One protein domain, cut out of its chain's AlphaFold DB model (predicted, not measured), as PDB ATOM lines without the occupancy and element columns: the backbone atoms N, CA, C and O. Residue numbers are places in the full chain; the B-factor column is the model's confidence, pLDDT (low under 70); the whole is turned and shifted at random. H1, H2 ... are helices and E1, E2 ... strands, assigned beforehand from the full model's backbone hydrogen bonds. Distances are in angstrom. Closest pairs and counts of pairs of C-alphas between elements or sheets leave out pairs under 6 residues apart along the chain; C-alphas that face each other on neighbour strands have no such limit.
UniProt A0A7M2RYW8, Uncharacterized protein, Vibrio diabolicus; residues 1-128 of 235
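This is residues 1 to 128 of the 235 residues of an uncharacterized protein of Vibrio diabolicus (UniProt A0A7M2RYW8). A strongly twisted sheet of five strands is the core, with H3 packed on E1 and E5 and the short H1 over E5. H2, H4 and H5 gather toward one end of the long axis, and the long loop of residues 44 to 58 reaches the other. The 128 printed residues hold five named helices and five named strands, in the order H1 H2 E1 E2 E3 H3 E4 E5 H4 H5; the sheet runs E3 E2 E1 E5 E4, all antiparallel. The class is mixed, helices and strands. The whole is compact, with a radius of gyration of the C-alphas of 14.4 A, and elongated, spanning 46 by 26 by 25 A.

H1, residues 2 to 7, is on the sheet over E5, residues 109 to 113; the closest C-alphas, of Ser 3 and Ile 109, are 5.5 A apart. H2, residues 23 to 32, touches H3, residues 83 to 91, about perpendicular at 76 degrees, with the C-alphas of Val 25 and Val 85 closest at 5.7 A. E1, residues 40 to 43, E2, residues 59 to 65, and E3, residues 74 to 81, form a meander, each strand the antiparallel neighbour of the one before. N 41 and O 61 are 2.8 A apart, and N 62 and O 79 are 2.8 A apart, both within hydrogen-bond range. E3 bends by 75 degrees at residue 78. H3 is on the sheet at a height of 8.7 A, over E5 and only just over E1, with 3 C-alphas there. E4, residues 95 to 97, and E5 are a hairpin, with N 96 and O 112 at 2.9 A. The pairing of E5 is staggered: residues 109 to 111 pair with E1, N 40 and O 111 at 2.9 A, and residues 111 to 113 with E4. H4, residues 115 to 119, only grazes the sheet. H5, residues 121 to 128, is not on the sheet; it is close to H2 but not clearly touching, with the C-alphas of Arg 26 and Tyr 128 at 5.9 A. In all five helices every O i to N i+4 pair is within hydrogen-bond range.

H1 begins at C-alpha 2, (101.826, 149.187, 132.513). H2 measures 14.3 A, E2 16.7 A, E3 14.2 A, E5 13.6 A and H3 11.9 A from first to last C-alpha. H3 begins at C-alpha 83, (114.275, 153.955, 130.628). H5 ends at C-alpha 128, (124.391, 164.716, 142.090).

The C-alphas of Gly 52 and Arg 126 are farthest apart, at 46.1 A. The printed part has no cut. The links H1 to H2, E1 to E2 and E4 to E5 are long. The mean pLDDT of the printed part is 81.2; residues 1 to 4, 45 to 56, 66 to 75 and 102 to 104 are under 70.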
ATOM      1  N   MET A   1      97.902 146.254 132.885       66.12
ATOM      2  CA  MET A   1      98.674 147.034 131.886       66.12
ATOM      3  C   MET A   1      99.708 147.923 132.586       66.12
ATOM      4  O   MET A   1      99.621 148.090 133.801       66.12
ATOM      5  N   LEU A   2     100.728 148.437 131.879       69.75
ATOM      6  CA  LEU A   2     101.826 149.187 132.513       69.75
ATOM      7  C   LEU A   2     101.333 150.487 133.167       69.75
ATOM      8  O   LEU A   2     101.705 150.753 134.308       69.75
ATOM      9  N   SER A   3     100.464 151.253 132.501       66.75
ATOM     10  CA  SER A   3      99.929 152.490 133.082       66.75
ATOM     11  C   SER A   3      99.156 152.223 134.373       66.75
ATOM     12  O   SER A   3      99.386 152.902 135.361       66.75
ATOM     13  N   GLU A   4      98.341 151.169 134.416       69.94
ATOM     14  CA  GLU A   4      97.594 150.758 135.611       69.94
ATOM     15  C   GLU A   4      98.520 150.360 136.764       69.94
ATOM     16  O   GLU A   4      98.227 150.641 137.924       69.94
ATOM     17  N   LYS A   5      99.659 149.718 136.468       79.25
ATOM     18  CA  LYS A   5     100.652 149.359 137.490       79.25
ATOM     19  C   LYS A   5     101.223 150.607 138.166       79.25
ATOM     20  O   LYS A   5     101.350 150.623 139.387       79.25
ATOM     21  N   TYR A   6     101.572 151.622 137.380       80.06
ATOM     22  CA  TYR A   6     102.158 152.863 137.888       80.06
ATOM     23  C   TYR A   6     101.095 153.821 138.446       80.06
ATOM     24  O   TYR A   6     101.357 154.501 139.429       80.06
ATOM     25  N   ALA A   7      99.866 153.796 137.926       76.81
ATOM     26  CA  ALA A   7      98.733 154.552 138.461       76.81
ATOM     27  C   ALA A   7      98.340 154.104 139.878       76.81
ATOM     28  O   ALA A   7      97.864 154.915 140.663       76.81
ATOM     29  N   LYS A   8      98.588 152.837 140.242       83.12
ATOM     30  CA  LYS A   8      98.407 152.339 141.620       83.12
ATOM     31  C   LYS A   8      99.436 152.891 142.613       83.12
ATOM     32  O   LYS A   8      99.216 152.802 143.817       83.12
ATOM     33  N   LYS A   9     100.572 153.404 142.131       86.38
ATOM     34  CA  LYS A   9     101.644 154.003 142.941       86.38
ATOM     35  C   LYS A   9     102.154 155.269 142.249       86.38
ATOM     36  O   LYS A   9     103.281 155.288 141.764       86.38
ATOM     37  N   PRO A  10     101.332 156.320 142.139       83.56
ATOM     38  CA  PRO A  10     101.672 157.465 141.302       83.56
ATOM     39  C   PRO A  10     102.858 158.267 141.848       83.56
ATOM     40  O   PRO A  10     103.582 158.888 141.076       83.56
ATOM     41  N   LEU A  11     103.102 158.189 143.156       88.94
ATOM     42  CA  LEU A  11     104.194 158.857 143.847       88.94
ATOM     43  C   LEU A  11     104.944 157.855 144.731       88.94
ATOM     44  O   LEU A  11     104.338 157.008 145.390       88.94
ATOM     45  N   MET A  12     106.268 157.969 144.737       91.75
ATOM     46  CA  MET A  12     107.165 157.276 145.660       91.75
ATOM     47  C   MET A  12     107.757 158.324 146.609       91.75
ATOM     48  O   MET A  12     108.029 159.430 146.147       91.75
ATOM     49  N   PRO A  13     107.991 158.009 147.894       91.69
ATOM     50  CA  PRO A  13     108.603 158.964 148.812       91.69
ATOM     51  C   PRO A  13     110.025 159.301 148.354       91.69
ATOM     52  O   PRO A  13     110.793 158.386 148.019       91.69
ATOM     53  N   LEU A  14     110.378 160.591 148.365       93.12
ATOM     54  CA  LEU A  14     111.719 161.036 147.999       93.12
ATOM     55  C   LEU A  14     112.779 160.348 148.869       93.12
ATOM     56  O   LEU A  14     112.776 160.417 150.099       93.12
ATOM     57  N   ASN A  15     113.713 159.655 148.219       93.00
ATOM     58  CA  ASN A  15     114.784 158.935 148.887       93.00
ATOM     59  C   ASN A  15     116.080 159.014 148.081       93.00
ATOM     60  O   ASN A  15     116.326 158.218 147.171       93.00
ATOM     61  N   PHE A  16     116.964 159.920 148.495       89.44
ATOM     62  CA  PHE A  16     118.274 160.096 147.873       89.44
ATOM     63  C   PHE A  16     119.134 158.828 147.883       89.44
ATOM     64  O   PHE A  16     119.897 158.621 146.955       89.44
ATOM     65  N   LYS A  17     118.987 157.918 148.855       88.62
ATOM     66  CA  LYS A  17     119.788 156.680 148.868       88.62
ATOM     67  C   LYS A  17     119.468 155.755 147.688       88.62
ATOM     68  O   LYS A  17     120.300 154.934 147.319       88.62
ATOM     69  N   LYS A  18     118.270 155.870 147.102       89.56
ATOM     70  CA  LYS A  18     117.851 155.084 145.930       89.56
ATOM     71  C   LYS A  18     118.274 155.711 144.605       89.56
ATOM     72  O   LYS A  18     118.265 155.024 143.583       89.56
ATOM     73  N   LEU A  19     118.640 156.992 144.604       88.44
ATOM     74  CA  LEU A  19     119.102 157.664 143.403       88.44
ATOM     75  C   LEU A  19     120.587 157.362 143.204       88.44
ATOM     76  O   LEU A  19     121.450 157.884 143.899       88.44
ATOM     77  N   ALA A  20     120.896 156.493 142.247       85.12
ATOM     78  CA  ALA A  20     122.283 156.194 141.924       85.12
ATOM     79  C   ALA A  20     122.958 157.411 141.265       85.12
ATOM     80  O   ALA A  20     122.437 157.948 140.285       85.12
ATOM     81  N   CYS A  21     124.170 157.766 141.708       83.56
ATOM     82  CA  CYS A  21     125.047 158.758 141.064       83.56
ATOM     83  C   CYS A  21     125.642 158.246 139.736       83.56
ATOM     84  O   CYS A  21     126.839 158.360 139.476       83.56
ATOM     85  N   SER A  22     124.821 157.630 138.885       89.12
ATOM     86  CA  SER A  22     125.259 157.170 137.573       89.12
ATOM     87  C   SER A  22     125.450 158.353 136.623       89.12
ATOM     88  O   SER A  22     124.748 159.363 136.701       89.12
ATOM     89  N   LYS A  23     126.357 158.200 135.653       89.31
ATOM     90  CA  LYS A  23     126.580 159.192 134.588       89.31
ATOM     91  C   LYS A  23     125.286 159.570 133.859       89.31
ATOM     92  O   LYS A  23     125.077 160.743 133.569       89.31
ATOM     93  N   GLY A  24     124.417 158.594 133.585       91.31
ATOM     94  CA  GLY A  24     123.135 158.824 132.915       91.31
ATOM     95  C   GLY A  24     122.182 159.692 133.738       91.31
ATOM     96  O   GLY A  24     121.597 160.624 133.195       91.31
ATOM     97  N   VAL A  25     122.075 159.426 135.044       93.19
ATOM     98  CA  VAL A  25     121.256 160.227 135.969       93.19
ATOM     99  C   VAL A  25     121.814 161.638 136.102       93.19
ATOM    100  O   VAL A  25     121.075 162.595 135.899       93.19
ATOM    101  N   ARG A  26     123.119 161.788 136.361       91.56
ATOM    102  CA  ARG A  26     123.749 163.111 136.469       91.56
ATOM    103  C   ARG A  26     123.554 163.934 135.201       91.56
ATOM    104  O   ARG A  26     123.095 165.064 135.287       91.56
ATOM    105  N   ASN A  27     123.859 163.372 134.029       92.62
ATOM    106  CA  ASN A  27     123.730 164.098 132.765       92.62
ATOM    107  C   ASN A  27     122.276 164.513 132.496       92.62
ATOM    108  O   ASN A  27     122.048 165.615 132.007       92.62
ATOM    109  N   PHE A  28     121.306 163.665 132.853       94.06
ATOM    110  CA  PHE A  28     119.890 164.016 132.774       94.06
ATOM    111  C   PHE A  28     119.538 165.184 133.709       94.06
ATOM    112  O   PHE A  28     118.901 166.145 133.282       94.06
ATOM    113  N   LEU A  29     119.986 165.140 134.966       94.00
ATOM    114  CA  LEU A  29     119.752 166.217 135.932       94.00
ATOM    115  C   LEU A  29     120.422 167.532 135.500       94.00
ATOM    116  O   LEU A  29     119.804 168.585 135.628       94.00
ATOM    117  N   CYS A  30     121.627 167.483 134.921       92.31
ATOM    118  CA  CYS A  30     122.312 168.667 134.391       92.31
ATOM    119  C   CYS A  30     121.483 169.427 133.343       92.31
ATOM    120  O   CYS A  30     121.542 170.656 133.282       92.31
ATOM    121  N   ASP A  31     120.725 168.697 132.526       91.75
ATOM    122  CA  ASP A  31     119.900 169.269 131.463       91.75
ATOM    123  C   ASP A  31     118.539 169.754 131.962       91.75
ATOM    124  O   ASP A  31     118.051 170.790 131.513       91.75
ATOM    125  N   TRP A  32     117.918 169.011 132.883       93.12
ATOM    126  CA  TRP A  32     116.480 169.143 133.126       93.12
ATOM    127  C   TRP A  32     116.091 169.575 134.541       93.12
ATOM    128  O   TRP A  32     114.950 169.994 134.718       93.12
ATOM    129  N   LEU A  33     116.979 169.517 135.544       93.38
ATOM    130  CA  LEU A  33     116.620 169.727 136.963       93.38
ATOM    131  C   LEU A  33     115.856 171.040 137.223       93.38
ATOM    132  O   LEU A  33     114.907 171.065 138.006       93.38
ATOM    133  N   PHE A  34     116.240 172.113 136.527       90.25
ATOM    134  CA  PHE A  34     115.646 173.452 136.639       90.25
ATOM    135  C   PHE A  34     114.633 173.765 135.524       90.25
ATOM    136  O   PHE A  34     114.291 174.919 135.291       90.25
ATOM    137  N   HIS A  35     114.157 172.743 134.810       89.25
ATOM    138  CA  HIS A  35     113.090 172.866 133.825       89.25
ATOM    139  C   HIS A  35     111.758 172.435 134.455       89.25
ATOM    140  O   HIS A  35     111.419 171.251 134.446       89.25
ATOM    141  N   ASP A  36     110.997 173.389 134.998       87.00
ATOM    142  CA  ASP A  36     109.730 173.134 135.714       87.00
ATOM    143  C   ASP A  36     108.713 172.376 134.854       87.00
ATOM    144  O   ASP A  36     108.103 171.416 135.315       87.00
ATOM    145  N   GLY A  37     108.601 172.735 133.572       84.44
ATOM    146  CA  GLY A  37     107.708 172.084 132.609       84.44
ATOM    147  C   GLY A  37     108.215 170.743 132.068       84.44
ATOM    148  O   GLY A  37     107.854 170.377 130.952       84.44
ATOM    149  N   LEU A  38     109.116 170.046 132.775       89.25
ATOM    150  CA  LEU A  38     109.607 168.742 132.328       89.25
ATOM    151  C   LEU A  38     108.442 167.757 132.236       89.25
ATOM    152  O   LEU A  38     107.732 167.514 133.212       89.25
ATOM    153  N   VAL A  39     108.343 167.102 131.085       90.19
ATOM    154  CA  VAL A  39     107.463 165.959 130.901       90.19
ATOM    155  C   VAL A  39     108.252 164.821 130.276       90.19
ATOM    156  O   VAL A  39     108.886 164.975 129.229       90.19
ATOM    157  N   LEU A  40     108.209 163.663 130.930       90.69
ATOM    158  CA  LEU A  40     108.787 162.423 130.437       90.69
ATOM    159  C   LEU A  40     107.689 161.476 129.986       90.69
ATOM    160  O   LEU A  40     106.688 161.281 130.662       90.69
ATOM    161  N   SER A  41     107.911 160.861 128.842       88.00
ATOM    162  CA  SER A  41     107.023 159.945 128.154       88.00
ATOM    163  C   SER A  41     107.724 158.589 128.090       88.00
ATOM    164  O   SER A  41     108.854 158.511 127.616       88.00
ATOM    165  N   TYR A  42     107.090 157.522 128.582       87.62
ATOM    166  CA  TYR A  42     107.555 156.153 128.360       87.62
ATOM    167  C   TYR A  42     106.478 155.245 127.757       87.62
ATOM    168  O   TYR A  42     105.414 155.052 128.352       87.62
ATOM    169  N   ALA A  43     106.796 154.635 126.611       84.00
ATOM    170  CA  ALA A  43     106.019 153.564 125.981       84.00
ATOM    171  C   ALA A  43     106.907 152.320 125.738       84.00
ATOM    172  O   ALA A  43     107.998 152.461 125.177       84.00
ATOM    173  N   PRO A  44     106.488 151.096 126.115       77.44
ATOM    174  CA  PRO A  44     107.266 149.883 125.859       77.44
ATOM    175  C   PRO A  44     107.412 149.591 124.361       77.44
ATOM    176  O   PRO A  44     106.445 149.666 123.606       77.44
ATOM    177  N   SER A  45     108.609 149.182 123.933       66.12
ATOM    178  CA  SER A  45     108.908 148.881 122.524       66.12
ATOM    179  C   SER A  45     108.166 147.660 121.967       66.12
ATOM    180  O   SER A  45     107.954 147.588 120.761       66.12
ATOM    181  N   ASN A  46     107.742 146.727 122.822       61.12
ATOM    182  CA  ASN A  46     107.167 145.444 122.402       61.12
ATOM    183  C   ASN A  46     105.647 145.497 122.158       61.12
ATOM    184  O   ASN A  46     105.048 144.474 121.848       61.12
ATOM    185  N   GLU A  47     105.005 146.659 122.319       52.41
ATOM    186  CA  GLU A  47     103.538 146.746 122.378       52.41
ATOM    187  C   GLU A  47     102.872 147.478 121.196       52.41
ATOM    188  O   GLU A  47     101.664 147.720 121.250       52.41
ATOM    189  N   PHE A  48     103.586 147.817 120.113       55.84
ATOM    190  CA  PHE A  48     102.999 148.614 119.023       55.84
ATOM    191  C   PHE A  48     103.331 148.112 117.613       55.84
ATOM    192  O   PHE A  48     104.437 148.288 117.109       55.84
ATOM    193  N   ALA A  49     102.308 147.588 116.933       43.59
ATOM    194  CA  ALA A  49     102.227 147.584 115.478       43.59
ATOM    195  C   ALA A  49     101.596 148.914 115.037       43.59
ATOM    196  O   ALA A  49     100.532 149.286 115.533       43.59
ATOM    197  N   LYS A  50     102.252 149.645 114.127       49.03
ATOM    198  CA  LYS A  50     101.718 150.868 113.502       49.03
ATOM    199  C   LYS A  50     100.300 150.613 112.969       49.03
ATOM    200  O   LYS A  50     100.156 150.010 111.910       49.03
ATOM    201  N   ARG A  51      99.255 151.097 113.644       38.16
ATOM    202  CA  ARG A  51      97.920 151.242 113.044       38.16
ATOM    203  C   ARG A  51      97.256 152.527 113.533       38.16
ATOM    204  O   ARG A  51      96.916 152.644 114.701       38.16
ATOM    205  N   GLY A  52      97.073 153.451 112.588       40.19
ATOM    206  CA  GLY A  52      96.172 154.602 112.672       40.19
ATOM    207  C   GLY A  52      96.732 155.830 113.388       40.19
ATOM    208  O   GLY A  52      96.637 155.906 114.600       40.19
ATOM    209  N   GLY A  53      97.262 156.802 112.633       42.59
ATOM    210  CA  GLY A  53      97.331 158.240 112.977       42.59
ATOM    211  C   GLY A  53      98.088 158.705 114.234       42.59
ATOM    212  O   GLY A  53      98.343 159.895 114.365       42.59
ATOM    213  N   PHE A  54      98.463 157.806 115.145       52.41
ATOM    214  CA  PHE A  54      99.094 158.106 116.427       52.41
ATOM    215  C   PHE A  54     100.573 157.723 116.389       52.41
ATOM    216  O   PHE A  54     100.924 156.545 116.297       52.41
ATOM    217  N   GLN A  55     101.459 158.713 116.501       54.69
ATOM    218  CA  GLN A  55     102.893 158.483 116.648       54.69
ATOM    219  C   GLN A  55     103.270 158.530 118.134       54.69
ATOM    220  O   GLN A  55     103.755 159.537 118.637       54.69
ATOM    221  N   LEU A  56     103.032 157.433 118.858       61.91
ATOM    222  CA  LEU A  56     103.616 157.261 120.190       61.91
ATOM    223  C   LEU A  56     105.107 156.941 120.037       61.91
ATOM    224  O   LEU A  56     105.485 155.983 119.356       61.91
ATOM    225  N   TYR A  57     105.965 157.744 120.665       70.19
ATOM    226  CA  TYR A  57     107.405 157.509 120.655       70.19
ATOM    227  C   TYR A  57     107.742 156.325 121.561       70.19
ATOM    228  O   TYR A  57     107.638 156.408 122.783       70.19
ATOM    229  N   LEU A  58     108.147 155.207 120.956       78.75
ATOM    230  CA  LEU A  58     108.597 154.030 121.698       78.75
ATOM    231  C   LEU A  58     109.872 154.342 122.488       78.75
ATOM    232  O   LEU A  58     110.785 155.011 121.992       78.75
ATOM    233  N   GLY A  59     109.963 153.799 123.698       84.44
ATOM    234  CA  GLY A  59     111.035 154.078 124.645       84.44
ATOM    235  C   GLY A  59     110.748 155.290 125.531       84.44
ATOM    236  O   GLY A  59     109.606 155.718 125.668       84.44
ATOM    237  N   GLY A  60     111.794 155.791 126.193       88.62
ATOM    238  CA  GLY A  60     111.731 156.958 127.071       88.62
ATOM    239  C   GLY A  60     112.102 158.245 126.335       88.62
ATOM    240  O   GLY A  60     113.120 158.279 125.642       88.62
ATOM    241  N   TRP A  61     111.311 159.300 126.507       89.69
ATOM    242  CA  TRP A  61     111.501 160.586 125.839       89.69
ATOM    243  C   TRP A  61     111.167 161.756 126.759       89.69
ATOM    244  O   TRP A  61     110.164 161.718 127.463       89.69
ATOM    245  N   VAL A  62     111.970 162.818 126.709       89.69
ATOM    246  CA  VAL A  62     111.521 164.158 127.108       89.69
ATOM    247  C   VAL A  62     110.673 164.710 125.980       89.69
ATOM    248  O   VAL A  62     111.045 164.575 124.811       89.69
ATOM    249  N   VAL A  63     109.539 165.306 126.320       85.81
ATOM    250  CA  VAL A  63     108.521 165.688 125.346       85.81
ATOM    251  C   VAL A  63     107.935 167.058 125.648       85.81
ATOM    252  O   VAL A  63     107.805 167.445 126.807       85.81
ATOM    253  N   GLU A  64     107.521 167.770 124.602       80.44
ATOM    254  CA  GLU A  64     106.608 168.901 124.763       80.44
ATOM    255  C   GLU A  64     105.203 168.385 125.072       80.44
ATOM    256  O   GLU A  64     104.687 167.487 124.395       80.44
ATOM    257  N   PHE A  65     104.567 168.978 126.080       71.88
ATOM    258  CA  PHE A  65     103.193 168.666 126.439       71.88
ATOM    259  C   PHE A  65     102.304 169.892 126.264       71.88
ATOM    260  O   PHE A  65     102.529 170.916 126.906       71.88
ATOM    261  N   LYS A  66     101.271 169.769 125.424       66.62
ATOM    262  CA  LYS A  66     100.222 170.783 125.282       66.62
ATOM    263  C   LYS A  66      98.942 170.271 125.952       66.62
ATOM    264  O   LYS A  66      98.383 169.289 125.461       66.62
ATOM    265  N   PRO A  67      98.484 170.894 127.051       57.94
ATOM    266  CA  PRO A  67      97.297 170.450 127.790       57.94
ATOM    267  C   PRO A  67      95.993 170.565 126.989       57.94
ATOM    268  O   PRO A  67      95.056 169.814 127.251       57.94
ATOM    269  N   ASP A  68      95.957 171.443 125.986       55.75
ATOM    270  CA  ASP A  68      94.733 171.807 125.257       55.75
ATOM    271  C   ASP A  68      94.368 170.829 124.129       55.75
ATOM    272  O   ASP A  68      93.285 170.906 123.550       55.75
ATOM    273  N   ILE A  69      95.249 169.876 123.805       53.78
ATOM    274  CA  ILE A  69      94.978 168.861 122.785       53.78
ATOM    275  C   ILE A  69      94.255 167.691 123.459       53.78
ATOM    276  O   ILE A  69      94.871 166.858 124.122       53.78
ATOM    277  N   GLU A  70      92.938 167.598 123.263       49.50
ATOM    278  CA  GLU A  70      92.048 166.627 123.928       49.50
ATOM    279  C   GLU A  70      92.301 165.139 123.616       49.50
ATOM    280  O   GLU A  70      91.512 164.272 124.000       49.50
ATOM    281  N   ARG A  71      93.395 164.788 122.937       50.00
ATOM    282  CA  ARG A  71      93.719 163.398 122.614       50.00
ATOM    283  C   ARG A  71      95.221 163.121 122.724       50.00
ATOM    284  O   ARG A  71      95.953 163.184 121.748       50.00
ATOM    285  N   TYR A  72      95.634 162.698 123.917       55.53
ATOM    286  CA  TYR A  72      96.658 161.661 124.110       55.53
ATOM    287  C   TYR A  72      98.094 161.882 123.575       55.53
ATOM    288  O   TYR A  72      98.772 160.877 123.368       55.53
ATOM    289  N   CYS A  73      98.618 163.099 123.373       53.81
ATOM    290  CA  CYS A  73      99.961 163.225 122.778       53.81
ATOM    291  C   CYS A  73     100.979 164.048 123.583       53.81
ATOM    292  O   CYS A  73     100.799 165.250 123.784       53.81
ATOM    293  N   PRO A  74     102.136 163.442 123.913       56.84
ATOM    294  CA  PRO A  74     103.410 164.128 123.761       56.84
ATOM    295  C   PRO A  74     103.493 164.693 122.340       56.84
ATOM    296  O   PRO A  74     103.471 163.936 121.372       56.84
ATOM    297  N   VAL A  75     103.522 166.014 122.198       60.00
ATOM    298  CA  VAL A  75     103.353 166.666 120.887       60.00
ATOM    299  C   VAL A  75     104.628 166.566 120.059       60.00
ATOM    300  O   VAL A  75     104.576 166.497 118.833       60.00
ATOM    301  N   LYS A  76     105.783 166.535 120.732       75.75
ATOM    302  CA  LYS A  76     107.086 166.510 120.079       75.75
ATOM    303  C   LYS A  76     108.142 165.869 120.984       75.75
ATOM    304  O   LYS A  76     108.245 166.266 122.146       75.75
ATOM    305  N   PRO A  77     108.935 164.906 120.489       79.38
ATOM    306  CA  PRO A  77     110.047 164.338 121.219       79.38
ATOM    307  C   PRO A  77     111.191 165.349 121.167       79.38
ATOM    308  O   PRO A  77     111.575 165.820 120.097       79.38
ATOM    309  N   LEU A  78     111.728 165.687 122.328       83.75
ATOM    310  CA  LEU A  78     112.854 166.606 122.448       83.75
ATOM    311  C   LEU A  78     114.162 165.841 122.608       83.75
ATOM    312  O   LEU A  78     115.158 166.151 121.963       83.75
ATOM    313  N   TYR A  79     114.158 164.820 123.466       87.62
ATOM    314  CA  TYR A  79     115.374 164.102 123.823       87.62
ATOM    315  C   TYR A  79     115.080 162.655 124.204       87.62
ATOM    316  O   TYR A  79     114.170 162.385 124.989       87.62
ATOM    317  N   LYS A  80     115.860 161.713 123.668       89.62
ATOM    318  CA  LYS A  80     115.720 160.289 123.987       89.62
ATOM    319  C   LYS A  80     116.391 159.983 125.322       89.62
ATOM    320  O   LYS A  80     117.573 160.257 125.503       89.62
ATOM    321  N   VAL A  81     115.657 159.349 126.232       91.12
ATOM    322  CA  VAL A  81     116.130 159.000 127.576       91.12
ATOM    323  C   VAL A  81     116.105 157.488 127.756       91.12
ATOM    324  O   VAL A  81     115.134 156.807 127.423       91.12
ATOM    325  N   ASN A  82     117.178 156.939 128.321       91.56
ATOM    326  CA  ASN A  82     117.196 155.531 128.692       91.56
ATOM    327  C   ASN A  82     116.173 155.278 129.812       91.56
ATOM    328  O   ASN A  82     116.213 155.934 130.853       91.56
ATOM    329  N   PHE A  83     115.294 154.290 129.634       90.00
ATOM    330  CA  PHE A  83     114.275 153.955 130.628       90.00
ATOM    331  C   PHE A  83     114.857 153.637 132.013       90.00
ATOM    332  O   PHE A  83     114.226 153.944 133.018       90.00
ATOM    333  N   ARG A  84     116.081 153.095 132.099       92.31
ATOM    334  CA  ARG A  84     116.759 152.867 133.386       92.31
ATOM    335  C   ARG A  84     116.927 154.168 134.182       92.31
ATOM    336  O   ARG A  84     116.781 154.128 135.396       92.31
ATOM    337  N   VAL A  85     117.178 155.299 133.517       94.56
ATOM    338  CA  VAL A  85     117.279 156.618 134.167       94.56
ATOM    339  C   VAL A  85     115.911 157.069 134.677       94.56
ATOM    340  O   VAL A  85     115.793 157.416 135.846       94.56
ATOM    341  N   ILE A  86     114.869 156.979 133.839       94.06
ATOM    342  CA  ILE A  86     113.483 157.316 134.227       94.06
ATOM    343  C   ILE A  86     113.059 156.488 135.444       94.06
ATOM    344  O   ILE A  86     112.571 157.025 136.435       94.06
ATOM    345  N   ARG A  87     113.302 155.175 135.390       93.12
ATOM    346  CA  ARG A  87     112.974 154.241 136.464       93.12
ATOM    347  C   ARG A  87     113.703 154.579 137.764       93.12
ATOM    348  O   ARG A  87     113.055 154.598 138.799       93.12
ATOM    349  N   GLN A  88     115.007 154.864 137.719       94.44
ATOM    350  CA  GLN A  88     115.778 155.242 138.912       94.44
ATOM    351  C   GLN A  88     115.258 156.533 139.548       94.44
ATOM    352  O   GLN A  88     115.096 156.592 140.764       94.44
ATOM    353  N   LEU A  89     114.957 157.549 138.735       95.81
ATOM    354  CA  LEU A  89     114.404 158.813 139.220       95.81
ATOM    355  C   LEU A  89     113.021 158.617 139.859       95.81
ATOM    356  O   LEU A  89     112.762 159.151 140.934       95.81
ATOM    357  N   TYR A  90     112.153 157.813 139.245       95.31
ATOM    358  CA  TYR A  90     110.839 157.483 139.801       95.31
ATOM    359  C   TYR A  90     110.930 156.638 141.084       95.31
ATOM    360  O   TYR A  90     110.298 156.963 142.083       95.31
ATOM    361  N   GLU A  91     111.748 155.581 141.111       94.00
ATOM    362  CA  GLU A  91     111.919 154.728 142.302       94.00
ATOM    363  C   GLU A  91     112.544 155.482 143.489       94.00
ATOM    364  O   GLU A  91     112.322 155.103 144.644       94.00
ATOM    365  N   ALA A  92     113.303 156.546 143.207       94.75
ATOM    366  CA  ALA A  92     113.843 157.472 144.195       94.75
ATOM    367  C   ALA A  92     112.868 158.593 144.602       94.75
ATOM    368  O   ALA A  92     113.249 159.428 145.416       94.75
ATOM    369  N   GLY A  93     111.649 158.639 144.052       94.19
ATOM    370  CA  GLY A  93     110.649 159.674 144.353       94.19
ATOM    371  C   GLY A  93     110.940 161.046 143.740       94.19
ATOM    372  O   GLY A  93     110.300 162.033 144.088       94.19
ATOM    373  N   VAL A  94     111.903 161.130 142.814       96.19
ATOM    374  CA  VAL A  94     112.244 162.377 142.113       96.19
ATOM    375  C   VAL A  94     111.204 162.704 141.036       96.19
ATOM    376  O   VAL A  94     110.891 163.867 140.781       96.19
ATOM    377  N   LEU A  95     110.664 161.665 140.398       96.00
ATOM    378  CA  LEU A  95     109.572 161.770 139.437       96.00
ATOM    379  C   LEU A  95     108.277 161.228 140.035       96.00
ATOM    380  O   LEU A  95     108.289 160.239 140.766       96.00
ATOM    381  N   GLU A  96     107.162 161.812 139.619       94.25
ATOM    382  CA  GLU A  96     105.813 161.319 139.884       94.25
ATOM    383  C   GLU A  96     105.083 161.035 138.572       94.25
ATOM    384  O   GLU A  96     105.415 161.587 137.521       94.25
ATOM    385  N   VAL A  97     104.101 160.141 138.617       91.12
ATOM    386  CA  VAL A  97     103.238 159.828 137.478       91.12
ATOM    387  C   VAL A  97     102.210 160.943 137.327       91.12
ATOM    388  O   VAL A  97     101.463 161.230 138.260       91.12
ATOM    389  N   ARG A  98     102.105 161.515 136.126       86.94
ATOM    390  CA  ARG A  98     101.020 162.447 135.808       86.94
ATOM    391  C   ARG A  98      99.693 161.711 135.700       86.94
ATOM    392  O   ARG A  98      99.539 160.822 134.861       86.94
ATOM    393  N   LEU A  99      98.732 162.118 136.524       79.81
ATOM    394  CA  LEU A  99      97.381 161.547 136.570       79.81
ATOM    395  C   LEU A  99      96.300 162.477 136.005       79.81
ATOM    396  O   LEU A  99      95.200 162.031 135.709       79.81
ATOM    397  N   ASP A 100      96.613 163.751 135.808       74.81
ATOM    398  CA  ASP A 100      95.731 164.823 135.327       74.81
ATOM    399  C   ASP A 100      95.436 164.757 133.813       74.81
ATOM    400  O   ASP A 100      94.989 165.724 133.196       74.81
ATOM    401  N   LEU A 101      95.677 163.611 133.176       73.00
ATOM    402  CA  LEU A 101      95.366 163.404 131.766       73.00
ATOM    403  C   LEU A 101      93.861 163.166 131.612       73.00
ATOM    404  O   LEU A 101      93.357 162.151 132.087       73.00
ATOM    405  N   LYS A 102      93.158 164.041 130.869       67.62
ATOM    406  CA  LYS A 102      91.713 163.886 130.569       67.62
ATOM    407  C   LYS A 102      91.365 162.475 130.086       67.62
ATOM    408  O   LYS A 102      90.292 161.960 130.384       67.62
ATOM    409  N   ARG A 103      92.262 161.865 129.306       67.88
ATOM    410  CA  ARG A 103      92.168 160.468 128.890       67.88
ATOM    411  C   ARG A 103      93.575 159.847 128.852       67.88
ATOM    412  O   ARG A 103      94.339 160.166 127.942       67.88
ATOM    413  N   PRO A 104      93.972 159.004 129.819       68.56
ATOM    414  CA  PRO A 104      95.277 158.344 129.797       68.56
ATOM    415  C   PRO A 104      95.268 157.142 128.840       68.56
ATOM    416  O   PRO A 104      94.315 156.366 128.809       68.56
ATOM    417  N   HIS A 105      96.330 156.961 128.047       72.00
ATOM    418  CA  HIS A 105      96.468 155.772 127.198       72.00
ATOM    419  C   HIS A 105      97.021 154.590 128.024       72.00
ATOM    420  O   HIS A 105      98.029 154.754 128.711       72.00
ATOM    421  N   PRO A 106      96.440 153.378 127.947       71.31
ATOM    422  CA  PRO A 106      96.760 152.280 128.870       71.31
ATOM    423  C   PRO A 106      98.185 151.694 128.748       71.31
ATOM    424  O   PRO A 106      98.686 151.010 129.641       71.31
ATOM    425  N   ARG A 107      98.857 151.946 127.621       74.06
ATOM    426  CA  ARG A 107     100.211 151.436 127.312       74.06
ATOM    427  C   ARG A 107     101.316 152.477 127.469       74.06
ATOM    428  O   ARG A 107     102.445 152.273 127.035       74.06
ATOM    429  N   PHE A 108     100.971 153.626 128.028       78.12
ATOM    430  CA  PHE A 108     101.839 154.783 128.072       78.12
ATOM    431  C   PHE A 108     101.802 155.419 129.459       78.12
ATOM    432  O   PHE A 108     100.760 155.424 130.112       78.12
ATOM    433  N   ILE A 109     102.943 155.937 129.913       84.62
ATOM    434  CA  ILE A 109     103.052 156.639 131.192       84.62
ATOM    435  C   ILE A 109     103.745 157.973 130.976       84.62
ATOM    436  O   ILE A 109     104.750 158.061 130.265       84.62
ATOM    437  N   MET A 110     103.208 158.992 131.641       87.75
ATOM    438  CA  MET A 110     103.817 160.306 131.737       87.75
ATOM    439  C   MET A 110     104.357 160.528 133.136       87.75
ATOM    440  O   MET A 110     103.686 160.192 134.109       87.75
ATOM    441  N   PHE A 111     105.536 161.127 133.221       92.12
ATOM    442  CA  PHE A 111     106.123 161.559 134.477       92.12
ATOM    443  C   PHE A 111     106.407 163.059 134.459       92.12
ATOM    444  O   PHE A 111     106.741 163.623 133.413       92.12
ATOM    445  N   SER A 112     106.317 163.671 135.630       94.00
ATOM    446  CA  SER A 112     106.740 165.041 135.931       94.00
ATOM    447  C   SER A 112     107.644 165.038 137.161       94.00
ATOM    448  O   SER A 112     107.807 164.007 137.818       94.00
ATOM    449  N   TRP A 113     108.252 166.182 137.476       95.56
ATOM    450  CA  TRP A 113     108.903 166.355 138.774       95.56
ATOM    451  C   TRP A 113     107.892 166.169 139.904       95.56
ATOM    452  O   TRP A 113     106.783 166.696 139.818       95.56
ATOM    453  N   SER A 114     108.286 165.464 140.965       95.00
ATOM    454  CA  SER A 114     107.500 165.465 142.197       95.00
ATOM    455  C   SER A 114     107.616 166.814 142.906       95.00
ATOM    456  O   SER A 114     108.638 167.502 142.808       95.00
ATOM    457  N   LYS A 115     106.583 167.202 143.662       93.06
ATOM    458  CA  LYS A 115     106.626 168.437 144.473       93.06
ATOM    459  C   LYS A 115     107.800 168.440 145.458       93.06
ATOM    460  O   LYS A 115     108.445 169.468 145.642       93.06
ATOM    461  N   GLU A 116     108.093 167.282 146.045       93.31
ATOM    462  CA  GLU A 116     109.222 167.075 146.960       93.31
ATOM    463  C   GLU A 116     110.561 167.314 146.250       93.31
ATOM    464  O   GLU A 116     111.411 168.035 146.764       93.31
ATOM    465  N   ALA A 117     110.739 166.794 145.030       93.38
ATOM    466  CA  ALA A 117     111.953 167.028 144.252       93.38
ATOM    467  C   ALA A 117     112.152 168.504 143.891       93.38
ATOM    468  O   ALA A 117     113.286 168.980 143.896       93.38
ATOM    469  N   LEU A 118     111.068 169.232 143.592       92.69
ATOM    470  CA  LEU A 118     111.119 170.674 143.334       92.69
ATOM    471  C   LEU A 118     111.572 171.453 144.578       92.69
ATOM    472  O   LEU A 118     112.411 172.347 144.458       92.69
ATOM    473  N   ALA A 119     111.055 171.092 145.756       92.44
ATOM    474  CA  ALA A 119     111.459 171.686 147.031       92.44
ATOM    475  C   ALA A 119     112.929 171.380 147.373       92.44
ATOM    476  O   ALA A 119     113.658 172.255 147.836       92.44
ATOM    477  N   GLU A 120     113.390 170.169 147.054       94.50
ATOM    478  CA  GLU A 120     114.738 169.675 147.355       94.50
ATOM    479  C   GLU A 120     115.749 169.849 146.201       94.50
ATOM    480  O   GLU A 120     116.825 169.244 146.191       94.50
ATOM    481  N   ARG A 121     115.451 170.701 145.209       92.06
ATOM    482  CA  ARG A 121     116.324 170.949 144.042       92.06
ATOM    483  C   ARG A 121     117.755 171.297 144.407       92.06
ATOM    484  O   ARG A 121     118.689 170.844 143.745       92.06
ATOM    485  N   ARG A 122     117.917 172.110 145.450       92.81
ATOM    486  CA  ARG A 122     119.229 172.516 145.952       92.81
ATOM    487  C   ARG A 122     120.034 171.304 146.418       92.81
ATOM    488  O   ARG A 122     121.204 171.175 146.069       92.81
ATOM    489  N   GLU A 123     119.401 170.384 147.137       92.62
ATOM    490  CA  GLU A 123     120.063 169.178 147.626       92.62
ATOM    491  C   GLU A 123     120.406 168.216 146.482       92.62
ATOM    492  O   GLU A 123     121.502 167.649 146.447       92.62
ATOM    493  N   ILE A 124     119.522 168.094 145.482       93.19
ATOM    494  CA  ILE A 124     119.798 167.319 144.264       93.19
ATOM    495  C   ILE A 124     121.008 167.896 143.515       93.19
ATOM    496  O   ILE A 124     121.914 167.151 143.133       93.19
ATOM    497  N   LEU A 125     121.050 169.220 143.329       92.44
ATOM    498  CA  LEU A 125     122.168 169.922 142.697       92.44
ATOM    499  C   LEU A 125     123.487 169.620 143.426       92.44
ATOM    500  O   LEU A 125     124.457 169.200 142.789       92.44
ATOM    501  N   ARG A 126     123.516 169.786 144.754       90.75
ATOM    502  CA  ARG A 126     124.724 169.580 145.567       90.75
ATOM    503  C   ARG A 126     125.216 168.135 145.512       90.75
ATOM    504  O   ARG A 126     126.397 167.909 145.256       90.75
ATOM    505  N   ARG A 127     124.321 167.158 145.695       89.81
ATOM    506  CA  ARG A 127     124.697 165.736 145.769       89.81
ATOM    507  C   ARG A 127     125.046 165.111 144.422       89.81
ATOM    508  O   ARG A 127     125.950 164.282 144.370       89.81
ATOM    509  N   TYR A 128     124.331 165.468 143.353       89.81
ATOM    510  CA  TYR A 128     124.391 164.716 142.090       89.81
ATOM    511  C   TYR A 128     125.047 165.463 140.930       89.81
ATOM    512  O   TYR A 128     125.461 164.807 139.975       89.81
TER     513      TYR A 128